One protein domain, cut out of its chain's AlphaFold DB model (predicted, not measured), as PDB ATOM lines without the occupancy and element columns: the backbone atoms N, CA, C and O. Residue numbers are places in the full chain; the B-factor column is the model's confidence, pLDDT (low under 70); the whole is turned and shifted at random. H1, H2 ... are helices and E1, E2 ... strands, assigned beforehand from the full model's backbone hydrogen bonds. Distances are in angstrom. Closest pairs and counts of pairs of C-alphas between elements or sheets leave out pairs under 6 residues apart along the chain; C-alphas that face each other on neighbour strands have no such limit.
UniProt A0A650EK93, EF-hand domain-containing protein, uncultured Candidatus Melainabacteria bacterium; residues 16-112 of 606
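What this domain is: This is residues 16 to 112 of the 606 residues of the protein "EF-hand domain-containing protein" of uncultured Candidatus Melainabacteria bacterium (UniProt A0A650EK93). Four crossed helices and a small strand hairpin make a rounded body: the longest helix, H4, has the hairpin of E1 and E2 packed on it, mainly through E2, while H1 and H3 meet the beginning of H4 crosswise. The centres of H1, H2 and H4 make a triangle, in which H1 touches both H2 and H4 while H2 and H4 stay apart, and residues 27 to 30 pass between H2 and H4. The printed part has 97 residues, with named elements in the order E1, E2, H1, H2, H3, H4; the sheet, of order E1 - E2, is antiparallel and the class is mostly helix. The whole is compact, with a radius of gyration of the C-alphas of 12.2 A and spans of 30 by 29 by 23 A.

Where its parts are: E1 holds residues 16 to 18 and begins with C-alpha 16 at (103.714, 57.684, 64.102). E2 holds residues 24 to 26. H1, residues 40 to 46, is 9.8 A from first to last C-alpha. H2, residues 56 to 69, is 19.9 A long and begins with C-alpha 56 at (93.471, 46.930, 75.118). H3, residues 78 to 85, is 10.4 A long. H4, residues 91 to 107, is 24.3 A long and ends with C-alpha 107 at (93.168, 68.215, 75.201).

How they stand to each other: E1 and E2 form a hairpin, antiparallel at 154 degrees, with N 16 and O 25 within hydrogen-bond range at 2.8 A and N 25 and O 16 at 2.9 A. Residues 17 to 18 of E1 also pair, parallel, with residues 75 to 76. The closest C-alphas of E2 and H4, those of Ile 25 and Ala 99, are 5.0 A apart. H1 touches H4 through residues 91 to 95 of H4 alone; the closest C-alphas, those of Ala 41 and Ala 91, are 6.3 A apart, and the lines are about perpendicular at 86 degrees. H1 also touches residues 58 to 62 of H2, with C-alphas 46 and 62 closest at 5.5 A, about perpendicular at 74 degrees. H3 touches H4 through residues 91 to 92 of H4 alone, with C-alphas 78 and 92 closest at 5.4 A, about perpendicular at 81 degrees. H2 and H3 only just touch, with 3 pairs of C-alphas within 8 A, through Ala 69 of H2 alone; its C-alpha is 5.8 A from that of Glu 80, and the two run opposite ways at a steep tilt of 53 degrees. H2 and H4 are apart. In H2, H3 and H4 every O i to N i+4 pair is within hydrogen-bond range; in H1, 2 of 3 are.

The domain as a whole: The C-alphas farthest apart, those of Lys 83 and Gly 108, are 33.6 A from each other. The printed part has no cut. The link from E2 to H1, residues 27 to 39, is long. The mean pLDDT of the printed part is 89.5, and residues 88 to 89 are under 70.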
ATOM      1  N   MET A  16     103.673  57.872  65.551       93.69
ATOM      2  CA  MET A  16     103.714  57.684  64.102       93.69
ATOM      3  C   MET A  16     103.281  58.962  63.386       93.69
ATOM      4  O   MET A  16     102.142  59.406  63.522       93.69
ATOM      5  N   LYS A  17     104.167  59.542  62.575       94.56
ATOM      6  CA  LYS A  17     103.893  60.764  61.812       94.56
ATOM      7  C   LYS A  17     103.167  60.453  60.505       94.56
ATOM      8  O   LYS A  17     103.590  59.581  59.744       94.56
ATOM      9  N   LEU A  18     102.131  61.226  60.183       94.38
ATOM     10  CA  LEU A  18     101.424  61.129  58.904       94.38
ATOM     11  C   LEU A  18     102.083  62.051  57.871       94.38
ATOM     12  O   LEU A  18     101.951  63.278  57.920       94.38
ATOM     13  N   LYS A  19     102.833  61.469  56.927       94.19
ATOM     14  CA  LYS A  19     103.637  62.230  55.960       94.19
ATOM     15  C   LYS A  19     102.759  63.134  55.095       94.19
ATOM     16  O   LYS A  19     101.837  62.665  54.433       94.19
ATOM     17  N   GLY A  20     103.136  64.409  55.026       92.00
ATOM     18  CA  GLY A  20     102.389  65.431  54.288       92.00
ATOM     19  C   GLY A  20     101.326  66.142  55.128       92.00
ATOM     20  O   GLY A  20     100.604  66.966  54.584       92.00
ATOM     21  N   THR A  21     101.257  65.854  56.430       92.88
ATOM     22  CA  THR A  21     100.418  66.560  57.404       92.88
ATOM     23  C   THR A  21     101.250  66.939  58.636       92.88
ATOM     24  O   THR A  21     102.387  66.481  58.800       92.88
ATOM     25  N   ASP A  22     100.686  67.770  59.502       93.50
ATOM     26  CA  ASP A  22     101.186  68.095  60.841       93.50
ATOM     27  C   ASP A  22     100.753  67.074  61.912       93.50
ATOM     28  O   ASP A  22     101.181  67.158  63.062       93.50
ATOM     29  N   LYS A  23      99.953  66.073  61.532       95.12
ATOM     30  CA  LYS A  23      99.350  65.100  62.444       95.12
ATOM     31  C   LYS A  23     100.277  63.929  62.754       95.12
ATOM     32  O   LYS A  23     101.055  63.465  61.911       95.12
ATOM     33  N   SER A  24     100.141  63.416  63.970       94.31
ATOM     34  CA  SER A  24     100.792  62.192  64.436       94.31
ATOM     35  C   SER A  24      99.812  61.380  65.277       94.31
ATOM     36  O   SER A  24      98.961  61.961  65.942       94.31
ATOM     37  N   ILE A  25      99.947  60.057  65.248       94.25
ATOM     38  CA  ILE A  25      99.213  59.138  66.122       94.25
ATOM     39  C   ILE A  25     100.133  58.678  67.240       94.25
ATOM     40  O   ILE A  25     101.265  58.269  66.976       94.25
ATOM     41  N   ASP A  26      99.620  58.695  68.461       93.88
ATOM     42  CA  ASP A  26     100.225  58.038  69.609       93.88
ATOM     43  C   ASP A  26      99.896  56.539  69.575       93.88
ATOM     44  O   ASP A  26      98.759  56.116  69.780       93.88
ATOM     45  N   LEU A  27     100.905  55.722  69.283       91.75
ATOM     46  CA  LEU A  27     100.786  54.271  69.179       91.75
ATOM     47  C   LEU A  27     100.722  53.569  70.545       91.75
ATOM     48  O   LEU A  27     100.484  52.359  70.573       91.75
ATOM     49  N   LYS A  28     100.961  54.276  71.657       90.38
ATOM     50  CA  LYS A  28     100.777  53.754  73.020       90.38
ATOM     51  C   LYS A  28      99.347  53.956  73.513       90.38
ATOM     52  O   LYS A  28      98.830  53.082  74.199       90.38
ATOM     53  N   ASN A  29      98.705  55.059  73.134       89.88
ATOM     54  CA  ASN A  29      97.400  55.470  73.662       89.88
ATOM     55  C   ASN A  29      96.260  55.282  72.646       89.88
ATOM     56  O   ASN A  29      95.541  56.223  72.311       89.88
ATOM     57  N   LEU A  30      96.107  54.062  72.121       93.25
ATOM     58  CA  LEU A  30      95.068  53.724  71.131       93.25
ATOM     59  C   LEU A  30      93.738  53.270  71.759       93.25
ATOM     60  O   LEU A  30      92.729  53.182  71.063       93.25
ATOM     61  N   THR A  31      93.726  52.976  73.058       91.44
ATOM     62  CA  THR A  31      92.522  52.580  73.797       91.44
ATOM     63  C   THR A  31      91.507  53.713  73.865       91.44
ATOM     64  O   THR A  31      91.878  54.886  73.874       91.44
ATOM     65  N   ASN A  32      90.226  53.368  73.991       87.62
ATOM     66  CA  ASN A  32      89.098  54.302  74.053       87.62
ATOM     67  C   ASN A  32      88.853  55.116  72.775       87.62
ATOM     68  O   ASN A  32      87.928  55.923  72.761       87.62
ATOM     69  N   LEU A  33      89.612  54.914  71.696       93.88
ATOM     70  CA  LEU A  33      89.231  55.460  70.396       93.88
ATOM     71  C   LEU A  33      87.914  54.831  69.957       93.88
ATOM     72  O   LEU A  33      87.669  53.649  70.201       93.88
ATOM     73  N   GLN A  34      87.062  55.627  69.321       94.62
ATOM     74  CA  GLN A  34      85.700  55.221  68.986       94.62
ATOM     75  C   GLN A  34      85.396  55.396  67.503       94.62
ATOM     76  O   GLN A  34      85.889  56.318  66.840       94.62
ATOM     77  N   ARG A  35      84.557  54.494  66.996       93.44
ATOM     78  CA  ARG A  35      84.187  54.397  65.591       93.44
ATOM     79  C   ARG A  35      83.364  55.603  65.145       93.44
ATOM     80  O   ARG A  35      82.404  56.022  65.799       93.44
ATOM     81  N   THR A  36      83.716  56.113  63.974       93.62
ATOM     82  CA  THR A  36      83.056  57.194  63.242       93.62
ATOM     83  C   THR A  36      82.966  56.834  61.762       93.62
ATOM     84  O   THR A  36      83.524  55.829  61.311       93.62
ATOM     85  N   GLU A  37      82.275  57.645  60.964       91.12
ATOM     86  CA  GLU A  37      82.165  57.383  59.532       91.12
ATOM     87  C   GLU A  37      83.484  57.597  58.778       91.12
ATOM     88  O   GLU A  37      83.739  56.892  57.792       91.12
ATOM     89  N   GLN A  38      84.334  58.525  59.229       90.38
ATOM     90  CA  GLN A  38      85.646  58.765  58.626       90.38
ATOM     91  C   GLN A  38      86.680  57.710  59.026       90.38
ATOM     92  O   GLN A  38      87.526  57.376  58.200       90.38
ATOM     93  N   ASN A  39      86.616  57.154  60.241       91.06
ATOM     94  CA  ASN A  39      87.605  56.178  60.713       91.06
ATOM     95  C   ASN A  39      87.164  54.702  60.596       91.06
ATOM     96  O   ASN A  39      87.974  53.809  60.864       91.06
ATOM     97  N   LYS A  40      85.927  54.427  60.142       88.81
ATOM     98  CA  LYS A  40      85.348  53.070  60.107       88.81
ATOM     99  C   LYS A  40      86.223  52.004  59.452       88.81
ATOM    100  O   LYS A  40      86.216  50.874  59.910       88.81
ATOM    101  N   ALA A  41      87.002  52.356  58.427       85.12
ATOM    102  CA  ALA A  41      87.855  51.398  57.724       85.12
ATOM    103  C   ALA A  41      88.910  50.760  58.646       85.12
ATOM    104  O   ALA A  41      89.263  49.598  58.474       85.12
ATOM    105  N   ILE A  42      89.399  51.517  59.635       88.19
ATOM    106  CA  ILE A  42      90.348  51.013  60.631       88.19
ATOM    107  C   ILE A  42      89.629  50.148  61.672       88.19
ATOM    108  O   ILE A  42      90.140  49.087  62.031       88.19
ATOM    109  N   PHE A  43      88.434  50.560  62.105       90.88
ATOM    110  CA  PHE A  43      87.606  49.783  63.033       90.88
ATOM    111  C   PHE A  43      87.180  48.446  62.433       90.88
ATOM    112  O   PHE A  43      87.408  47.422  63.054       90.88
ATOM    113  N   ASP A  44      86.706  48.412  61.188       86.38
ATOM    114  CA  ASP A  44      86.289  47.174  60.515       86.38
ATOM    115  C   ASP A  44      87.413  46.101  60.468       86.38
ATOM    116  O   ASP A  44      87.136  44.922  60.239       86.38
ATOM    117  N   MET A  45      88.680  46.489  60.686       83.44
ATOM    118  CA  MET A  45      89.834  45.587  60.788       83.44
ATOM    119  C   MET A  45      90.284  45.271  62.219       83.44
ATOM    120  O   MET A  45      90.773  44.165  62.456       83.44
ATOM    121  N   CYS A  46      90.208  46.245  63.127       89.31
ATOM    122  CA  CYS A  46      90.849  46.168  64.444       89.31
ATOM    123  C   CYS A  46      89.857  45.983  65.596       89.31
ATOM    124  O   CYS A  46      90.242  45.406  66.605       89.31
ATOM    125  N   ASP A  47      88.623  46.460  65.438       91.31
ATOM    126  CA  ASP A  47      87.516  46.279  66.377       91.31
ATOM    127  C   ASP A  47      86.911  44.887  66.135       91.31
ATOM    128  O   ASP A  47      86.124  44.640  65.214       91.31
ATOM    129  N   HIS A  48      87.421  43.924  66.893       90.06
ATOM    130  CA  HIS A  48      87.124  42.511  66.741       90.06
ATOM    131  C   HIS A  48      85.805  42.141  67.416       90.06
ATOM    132  O   HIS A  48      85.111  41.240  66.930       90.06
ATOM    133  N   ASN A  49      85.467  42.807  68.522       91.81
ATOM    134  CA  ASN A  49      84.232  42.563  69.258       91.81
ATOM    135  C   ASN A  49      83.023  43.321  68.649       91.81
ATOM    136  O   ASN A  49      81.879  42.934  68.903       91.81
ATOM    137  N   LYS A  50      83.283  44.292  67.758       90.75
ATOM    138  CA  LYS A  50      82.315  45.139  67.044       90.75
ATOM    139  C   LYS A  50      81.471  46.018  67.963       90.75
ATOM    140  O   LYS A  50      80.321  46.316  67.628       90.75
ATOM    141  N   ASP A  51      82.017  46.418  69.103       89.69
ATOM    142  CA  ASP A  51      81.380  47.347  70.035       89.69
ATOM    143  C   ASP A  51      81.626  48.823  69.663       89.69
ATOM    144  O   ASP A  51      81.022  49.721  70.250       89.69
ATOM    145  N   GLY A  52      82.457  49.085  68.646       91.56
ATOM    146  CA  GLY A  52      82.764  50.426  68.166       91.56
ATOM    147  C   GLY A  52      83.790  51.176  69.014       91.56
ATOM    148  O   GLY A  52      83.990  52.371  68.769       91.56
ATOM    149  N   LYS A  53      84.447  50.527  69.981       92.81
ATOM    150  CA  LYS A  53      85.416  51.126  70.899       92.81
ATOM    151  C   LYS A  53      86.652  50.237  71.032       92.81
ATOM    152  O   LYS A  53      86.580  49.097  71.444       92.81
ATOM    153  N   ILE A  54      87.827  50.812  70.792       94.00
ATOM    154  CA  ILE A  54      89.082  50.059  70.868       94.00
ATOM    155  C   ILE A  54      89.427  49.711  72.319       94.00
ATOM    156  O   ILE A  54      89.745  50.600  73.123       94.00
ATOM    157  N   ASP A  55      89.413  48.414  72.626       93.94
ATOM    158  CA  ASP A  55      89.917  47.857  73.882       93.94
ATOM    159  C   ASP A  55      91.449  47.639  73.872       93.94
ATOM    160  O   ASP A  55      92.142  47.916  72.896       93.94
ATOM    161  N   GLU A  56      92.021  47.156  74.979       93.38
ATOM    162  CA  GLU A  56      93.471  46.930  75.118       93.38
ATOM    163  C   GLU A  56      94.034  45.917  74.097       93.38
ATOM    164  O   GLU A  56      95.141  46.083  73.577       93.38
ATOM    165  N   LYS A  57      93.289  44.848  73.788       93.25
ATOM    166  CA  LYS A  57      93.728  43.816  72.834       93.25
ATOM    167  C   LYS A  57      93.624  44.334  71.406       93.25
ATOM    168  O   LYS A  57      94.517  44.100  70.589       93.25
ATOM    169  N   GLU A  58      92.556  45.056  71.113       95.38
ATOM    170  CA  GLU A  58      92.319  45.696  69.824       95.38
ATOM    171  C   GLU A  58      93.320  46.827  69.576       95.38
ATOM    172  O   GLU A  58      93.837  46.954  68.466       95.38
ATOM    173  N   ALA A  59      93.712  47.570  70.614       94.38
ATOM    174  CA  ALA A  59      94.783  48.562  70.566       94.38
ATOM    175  C   ALA A  59      96.128  47.923  70.188       94.38
ATOM    176  O   ALA A  59      96.855  48.455  69.344       94.38
ATOM    177  N   GLN A  60      96.457  46.755  70.749       91.19
ATOM    178  CA  GLN A  60      97.666  46.008  70.378       91.19
ATOM    179  C   GLN A  60      97.622  45.534  68.920       91.19
ATOM    180  O   GLN A  60      98.620  45.658  68.200       91.19
ATOM    181  N   SER A  61      96.466  45.035  68.471       89.25
ATOM    182  CA  SER A  61      96.228  44.641  67.077       89.25
ATOM    183  C   SER A  61      96.410  45.836  66.133       89.25
ATOM    184  O   SER A  61      97.231  45.792  65.211       89.25
ATOM    185  N   MET A  62      95.749  46.956  66.437       91.56
ATOM    186  CA  MET A  62      95.835  48.205  65.684       91.56
ATOM    187  C   MET A  62      97.270  48.730  65.625       91.56
ATOM    188  O   MET A  62      97.759  49.067  64.547       91.56
ATOM    189  N   ARG A  63      97.992  48.729  66.751       91.75
ATOM    190  CA  ARG A  63      99.408  49.116  66.801       91.75
ATOM    191  C   ARG A  63     100.253  48.275  65.847       91.75
ATOM    192  O   ARG A  63     101.066  48.824  65.104       91.75
ATOM    193  N   GLY A  64     100.057  46.956  65.841       87.81
ATOM    194  CA  GLY A  64     100.750  46.044  64.931       87.81
ATOM    195  C   GLY A  64     100.460  46.345  63.459       87.81
ATOM    196  O   GLY A  64     101.387  46.413  62.648       87.81
ATOM    197  N   VAL A  65      99.190  46.590  63.121       87.38
ATOM    198  CA  VAL A  65      98.758  46.961  61.764       87.38
ATOM    199  C   VAL A  65      99.405  48.277  61.320       87.38
ATOM    200  O   VAL A  65      99.977  48.335  60.229       87.38
ATOM    201  N   LEU A  66      99.377  49.314  62.161       89.44
ATOM    202  CA  LEU A  66      99.937  50.635  61.850       89.44
ATOM    203  C   LEU A  66     101.468  50.602  61.713       89.44
ATOM    204  O   LEU A  66     102.007  51.155  60.753       89.44
ATOM    205  N   LEU A  67     102.172  49.890  62.601       88.12
ATOM    206  CA  LEU A  67     103.628  49.722  62.516       88.12
ATOM    207  C   LEU A  67     104.051  48.954  61.261       88.12
ATOM    208  O   LEU A  67     105.043  49.306  60.620       88.12
ATOM    209  N   ASN A  68     103.299  47.918  60.885       85.25
ATOM    210  CA  ASN A  68     103.552  47.194  59.643       85.25
ATOM    211  C   ASN A  68     103.315  48.099  58.419       85.25
ATOM    212  O   ASN A  68     104.102  48.081  57.470       85.25
ATOM    213  N   ALA A  69     102.283  48.952  58.464       84.75
ATOM    214  CA  ALA A  69     101.999  49.929  57.413       84.75
ATOM    215  C   ALA A  69     103.163  50.909  57.208       84.75
ATOM    216  O   ALA A  69     103.568  51.154  56.072       84.75
ATOM    217  N   SER A  70     103.743  51.421  58.296       85.88
ATOM    218  CA  SER A  70     104.871  52.358  58.258       85.88
ATOM    219  C   SER A  70     106.234  51.671  58.104       85.88
ATOM    220  O   SER A  70     107.258  52.285  58.379       85.88
ATOM    221  N   LYS A  71     106.298  50.370  57.771       84.69
ATOM    222  CA  LYS A  71     107.559  49.594  57.710       84.69
ATOM    223  C   LYS A  71     108.412  49.684  58.993       84.69
ATOM    224  O   LYS A  71     109.622  49.480  58.942       84.69
ATOM    225  N   GLY A  72     107.798  50.016  60.129       78.62
ATOM    226  CA  GLY A  72     108.472  50.251  61.405       78.62
ATOM    227  C   GLY A  72     109.297  51.543  61.518       78.62
ATOM    228  O   GLY A  72     109.912  51.731  62.561       78.62
ATOM    229  N   ASP A  73     109.315  52.434  60.516       82.75
ATOM    230  CA  ASP A  73     110.137  53.664  60.531       82.75
ATOM    231  C   ASP A  73     109.468  54.877  61.215       82.75
ATOM    232  O   ASP A  73     110.076  55.941  61.339       82.75
ATOM    233  N   GLY A  74     108.222  54.719  61.677       84.56
ATOM    234  CA  GLY A  74     107.449  55.767  62.349       84.56
ATOM    235  C   GLY A  74     106.850  56.826  61.430       84.56
ATOM    236  O   GLY A  74     106.291  57.802  61.928       84.56
ATOM    237  N   VAL A  75     106.932  56.665  60.108       91.62
ATOM    238  CA  VAL A  75     106.374  57.608  59.137       91.62
ATOM    239  C   VAL A  75     105.441  56.875  58.182       91.62
ATOM    240  O   VAL A  75     105.862  56.100  57.332       91.62
ATOM    241  N   LEU A  76     104.145  57.169  58.261       92.12
ATOM    242  CA  LEU A  76     103.164  56.597  57.345       92.12
ATOM    243  C   LEU A  76     102.947  57.513  56.141       92.12
ATOM    244  O   LEU A  76     102.616  58.691  56.291       92.12
ATOM    245  N   THR A  77     103.069  56.974  54.928       92.06
ATOM    246  CA  THR A  77     102.669  57.673  53.699       92.06
ATOM    247  C   THR A  77     101.300  57.224  53.187       92.06
ATOM    248  O   THR A  77     100.890  56.077  53.370       92.06
ATOM    249  N   LYS A  78     100.609  58.089  52.426       90.19
ATOM    250  CA  LYS A  78      99.338  57.737  51.759       90.19
ATOM    251  C   LYS A  78      99.458  56.498  50.863       90.19
ATOM    252  O   LYS A  78      98.527  55.706  50.768       90.19
ATOM    253  N   LYS A  79     100.617  56.295  50.226       88.94
ATOM    254  CA  LYS A  79     100.885  55.112  49.391       88.94
ATOM    255  C   LYS A  79     100.965  53.831  50.223       88.94
ATOM    256  O   LYS A  79     100.461  52.806  49.776       88.94
ATOM    257  N   GLU A  80     101.608  53.882  51.384       90.31
ATOM    258  CA  GLU A  80     101.728  52.739  52.296       90.31
ATOM    259  C   GLU A  80     100.390  52.380  52.930       90.31
ATOM    260  O   GLU A  80      99.993  51.219  52.854       90.31
ATOM    261  N   ALA A  81      99.647  53.376  53.421       86.75
ATOM    262  CA  ALA A  81      98.288  53.174  53.908       86.75
ATOM    263  C   ALA A  81      97.411  52.521  52.820       86.75
ATOM    264  O   ALA A  81      96.887  51.426  52.998       86.75
ATOM    265  N   ASN A  82      97.349  53.103  51.621       83.81
ATOM    266  CA  ASN A  82      96.540  52.541  50.534       83.81
ATOM    267  C   ASN A  82      96.990  51.141  50.077       83.81
ATOM    268  O   ASN A  82      96.195  50.414  49.483       83.81
ATOM    269  N   LYS A  83      98.257  50.762  50.298       84.06
ATOM    270  CA  LYS A  83      98.767  49.424  49.965       84.06
ATOM    271  C   LYS A  83      98.297  48.378  50.976       84.06
ATOM    272  O   LYS A  83      98.009  47.261  50.562       84.06
ATOM    273  N   LEU A  84      98.246  48.732  52.259       76.12
ATOM    274  CA  LEU A  84      97.856  47.810  53.324       76.12
ATOM    275  C   LEU A  84      96.332  47.674  53.439       76.12
ATOM    276  O   LEU A  84      95.826  46.566  53.560       76.12
ATOM    277  N   PHE A  85      95.614  48.792  53.339       76.88
ATOM    278  CA  PHE A  85      94.165  48.868  53.559       76.88
ATOM    279  C   PHE A  85      93.343  48.830  52.255       76.88
ATOM    280  O   PHE A  85      92.119  48.737  52.263       76.88
ATOM    281  N   GLY A  86      94.012  48.906  51.101       72.62
ATOM    282  CA  GLY A  86      93.372  48.983  49.791       72.62
ATOM    283  C   GLY A  86      92.966  50.408  49.396       72.62
ATOM    284  O   GLY A  86      92.612  51.252  50.215       72.62
ATOM    285  N   LYS A  87      93.001  50.693  48.086       70.88
ATOM    286  CA  LYS A  87      92.725  52.039  47.540       70.88
ATOM    287  C   LYS A  87      91.301  52.546  47.797       70.88
ATOM    288  O   LYS A  87      91.093  53.749  47.752       70.88
ATOM    289  N   GLN A  88      90.345  51.644  48.015       65.75
ATOM    290  CA  GLN A  88      88.926  51.978  48.173       65.75
ATOM    291  C   GLN A  88      88.564  52.414  49.602       65.75
ATOM    292  O   GLN A  88      87.473  52.924  49.818       65.75
ATOM    293  N   GLN A  89      89.455  52.213  50.579       66.50
ATOM    294  CA  GLN A  89      89.126  52.388  51.996       66.50
ATOM    295  C   GLN A  89      89.510  53.754  52.586       66.50
ATOM    296  O   GLN A  89      89.296  53.971  53.773       66.50
ATOM    297  N   ASN A  90      90.087  54.676  51.799       78.12
ATOM    298  CA  ASN A  90      90.562  55.991  52.273       78.12
ATOM    299  C   ASN A  90      91.355  55.926  53.595       78.12
ATOM    300  O   ASN A  90      91.286  56.824  54.428       78.12
ATOM    301  N   ALA A  91      92.135  54.863  53.796       82.75
ATOM    302  CA  ALA A  91      92.684  54.544  55.111       82.75
ATOM    303  C   ALA A  91      93.657  55.591  55.657       82.75
ATOM    304  O   ALA A  91      93.744  55.779  56.863       82.75
ATOM    305  N   PHE A  92      94.373  56.306  54.786       89.06
ATOM    306  CA  PHE A  92      95.200  57.427  55.235       89.06
ATOM    307  C   PHE A  92      94.357  58.538  55.875       89.06
ATOM    308  O   PHE A  92      94.760  59.110  56.883       89.06
ATOM    309  N   ASP A  93      93.183  58.817  55.306       88.31
ATOM    310  CA  ASP A  93      92.275  59.847  55.802       88.31
ATOM    311  C   ASP A  93      91.594  59.362  57.101       88.31
ATOM    312  O   ASP A  93      91.531  60.117  58.064       88.31
ATOM    313  N   ALA A  94      91.239  58.071  57.190       89.69
ATOM    314  CA  ALA A  94      90.743  57.431  58.418       89.69
ATOM    315  C   ALA A  94      91.739  57.515  59.589       89.69
ATOM    316  O   ALA A  94      91.376  57.869  60.709       89.69
ATOM    317  N   ILE A  95      93.015  57.229  59.320       91.81
ATOM    318  CA  ILE A  95      94.112  57.347  60.287       91.81
ATOM    319  C   ILE A  95      94.326  58.821  60.669       91.81
ATOM    320  O   ILE A  95      94.531  59.141  61.836       91.81
ATOM    321  N   SER A  96      94.216  59.750  59.717       92.38
ATOM    322  CA  SER A  96      94.225  61.187  60.018       92.38
ATOM    323  C   SER A  96      93.089  61.587  60.971       92.38
ATOM    324  O   SER A  96      93.342  62.347  61.904       92.38
ATOM    325  N   SER A  97      91.871  61.067  60.793       92.56
ATOM    326  CA  SER A  97      90.745  61.340  61.702       92.56
ATOM    327  C   SER A  97      90.948  60.733  63.097       92.56
ATOM    328  O   SER A  97      90.570  61.354  64.088       92.56
ATOM    329  N   LEU A  98      91.609  59.571  63.209       93.38
ATOM    330  CA  LEU A  98      92.020  59.013  64.508       93.38
ATOM    331  C   LEU A  98      93.013  59.918  65.243       93.38
ATOM    332  O   LEU A  98      92.893  60.090  66.454       93.38
ATOM    333  N   ALA A  99      93.964  60.521  64.523       94.56
ATOM    334  CA  ALA A  99      94.897  61.479  65.114       94.56
ATOM    335  C   ALA A  99      94.161  62.705  65.687       94.56
ATOM    336  O   ALA A  99      94.487  63.167  66.779       94.56
ATOM    337  N   ASP A 100      93.136  63.201  64.987       95.19
ATOM    338  CA  ASP A 100      92.301  64.305  65.478       95.19
ATOM    339  C   ASP A 100      91.495  63.904  66.724       95.19
ATOM    340  O   ASP A 100      91.396  64.684  67.672       95.19
ATOM    341  N   GLN A 101      90.955  62.681  66.751       95.19
ATOM    342  CA  GLN A 101      90.235  62.147  67.907       95.19
ATOM    343  C   GLN A 101      91.156  61.989  69.128       95.19
ATOM    344  O   GLN A 101      90.806  62.459  70.208       95.19
ATOM    345  N   GLN A 102      92.355  61.412  68.964       94.50
ATOM    346  CA  GLN A 102      93.360  61.334  70.035       94.50
ATOM    347  C   GLN A 102      93.740  62.712  70.566       94.50
ATOM    348  O   GLN A 102      93.822  62.913  71.779       94.50
ATOM    349  N   LYS A 103      93.957  63.674  69.663       94.00
ATOM    350  CA  LYS A 103      94.284  65.043  70.047       94.00
ATOM    351  C   LYS A 103      93.173  65.643  70.911       94.00
ATOM    352  O   LYS A 103      93.468  66.119  72.005       94.00
ATOM    353  N   ALA A 104      91.916  65.542  70.475       93.81
ATOM    354  CA  ALA A 104      90.766  66.040  71.227       93.81
ATOM    355  C   ALA A 104      90.657  65.402  72.625       93.81
ATOM    356  O   ALA A 104      90.494  66.113  73.616       93.81
ATOM    357  N   ILE A 105      90.850  64.081  72.724       90.81
ATOM    358  CA  ILE A 105      90.881  63.354  74.003       90.81
ATOM    359  C   ILE A 105      91.997  63.892  74.911       90.81
ATOM    360  O   ILE A 105      91.753  64.205  76.077       90.81
ATOM    361  N   SER A 106      93.214  64.063  74.383       88.81
ATOM    362  CA  SER A 106      94.360  64.560  75.162       88.81
ATOM    363  C   SER A 106      94.141  65.987  75.691       88.81
ATOM    364  O   SER A 106      94.446  66.305  76.850       88.81
ATOM    365  N   GLU A 107      93.522  66.836  74.869       91.00
ATOM    366  CA  GLU A 107      93.168  68.215  75.201       91.00
ATOM    367  C   GLU A 107      91.943  68.284  76.133       91.00
ATOM    368  O   GLU A 107      91.755  69.284  76.823       91.00
ATOM    369  N   GLY A 108      91.169  67.199  76.257       89.44
ATOM    370  CA  GLY A 108      89.940  67.152  77.048       89.44
ATOM    371  C   GLY A 108      88.808  67.961  76.415       89.44
ATOM    372  O   GLY A 108      88.019  68.574  77.132       89.44
ATOM    373  N   VAL A 109      88.755  68.000  75.082       93.25
ATOM    374  CA  VAL A 109      87.737  68.710  74.296       93.25
ATOM    375  C   VAL A 109      86.887  67.722  73.495       93.25
ATOM    376  O   VAL A 109      87.291  66.588  73.248       93.25
ATOM    377  N   GLU A 110      85.687  68.143  73.095       95.25
ATOM    378  CA  GLU A 110      84.801  67.328  72.255       95.25
ATOM    379  C   GLU A 110      85.412  67.144  70.855       95.25
ATOM    380  O   GLU A 110      85.677  68.112  70.139       95.25
ATOM    381  N   TYR A 111      85.592  65.889  70.442       95.94
ATOM    382  CA  TYR A 111      85.810  65.541  69.046       95.94
ATOM    383  C   TYR A 111      84.482  65.608  68.293       95.94
ATOM    384  O   TYR A 111      83.489  65.015  68.717       95.94
ATOM    385  N   LYS A 112      84.473  66.291  67.147       95.88
ATOM    386  CA  LYS A 112      83.285  66.457  66.309       95.88
ATOM    387  C   LYS A 112      83.596  66.118  64.858       95.88
ATOM    388  O   LYS A 112      84.427  66.764  64.225       95.88
TER     389      LYS A 112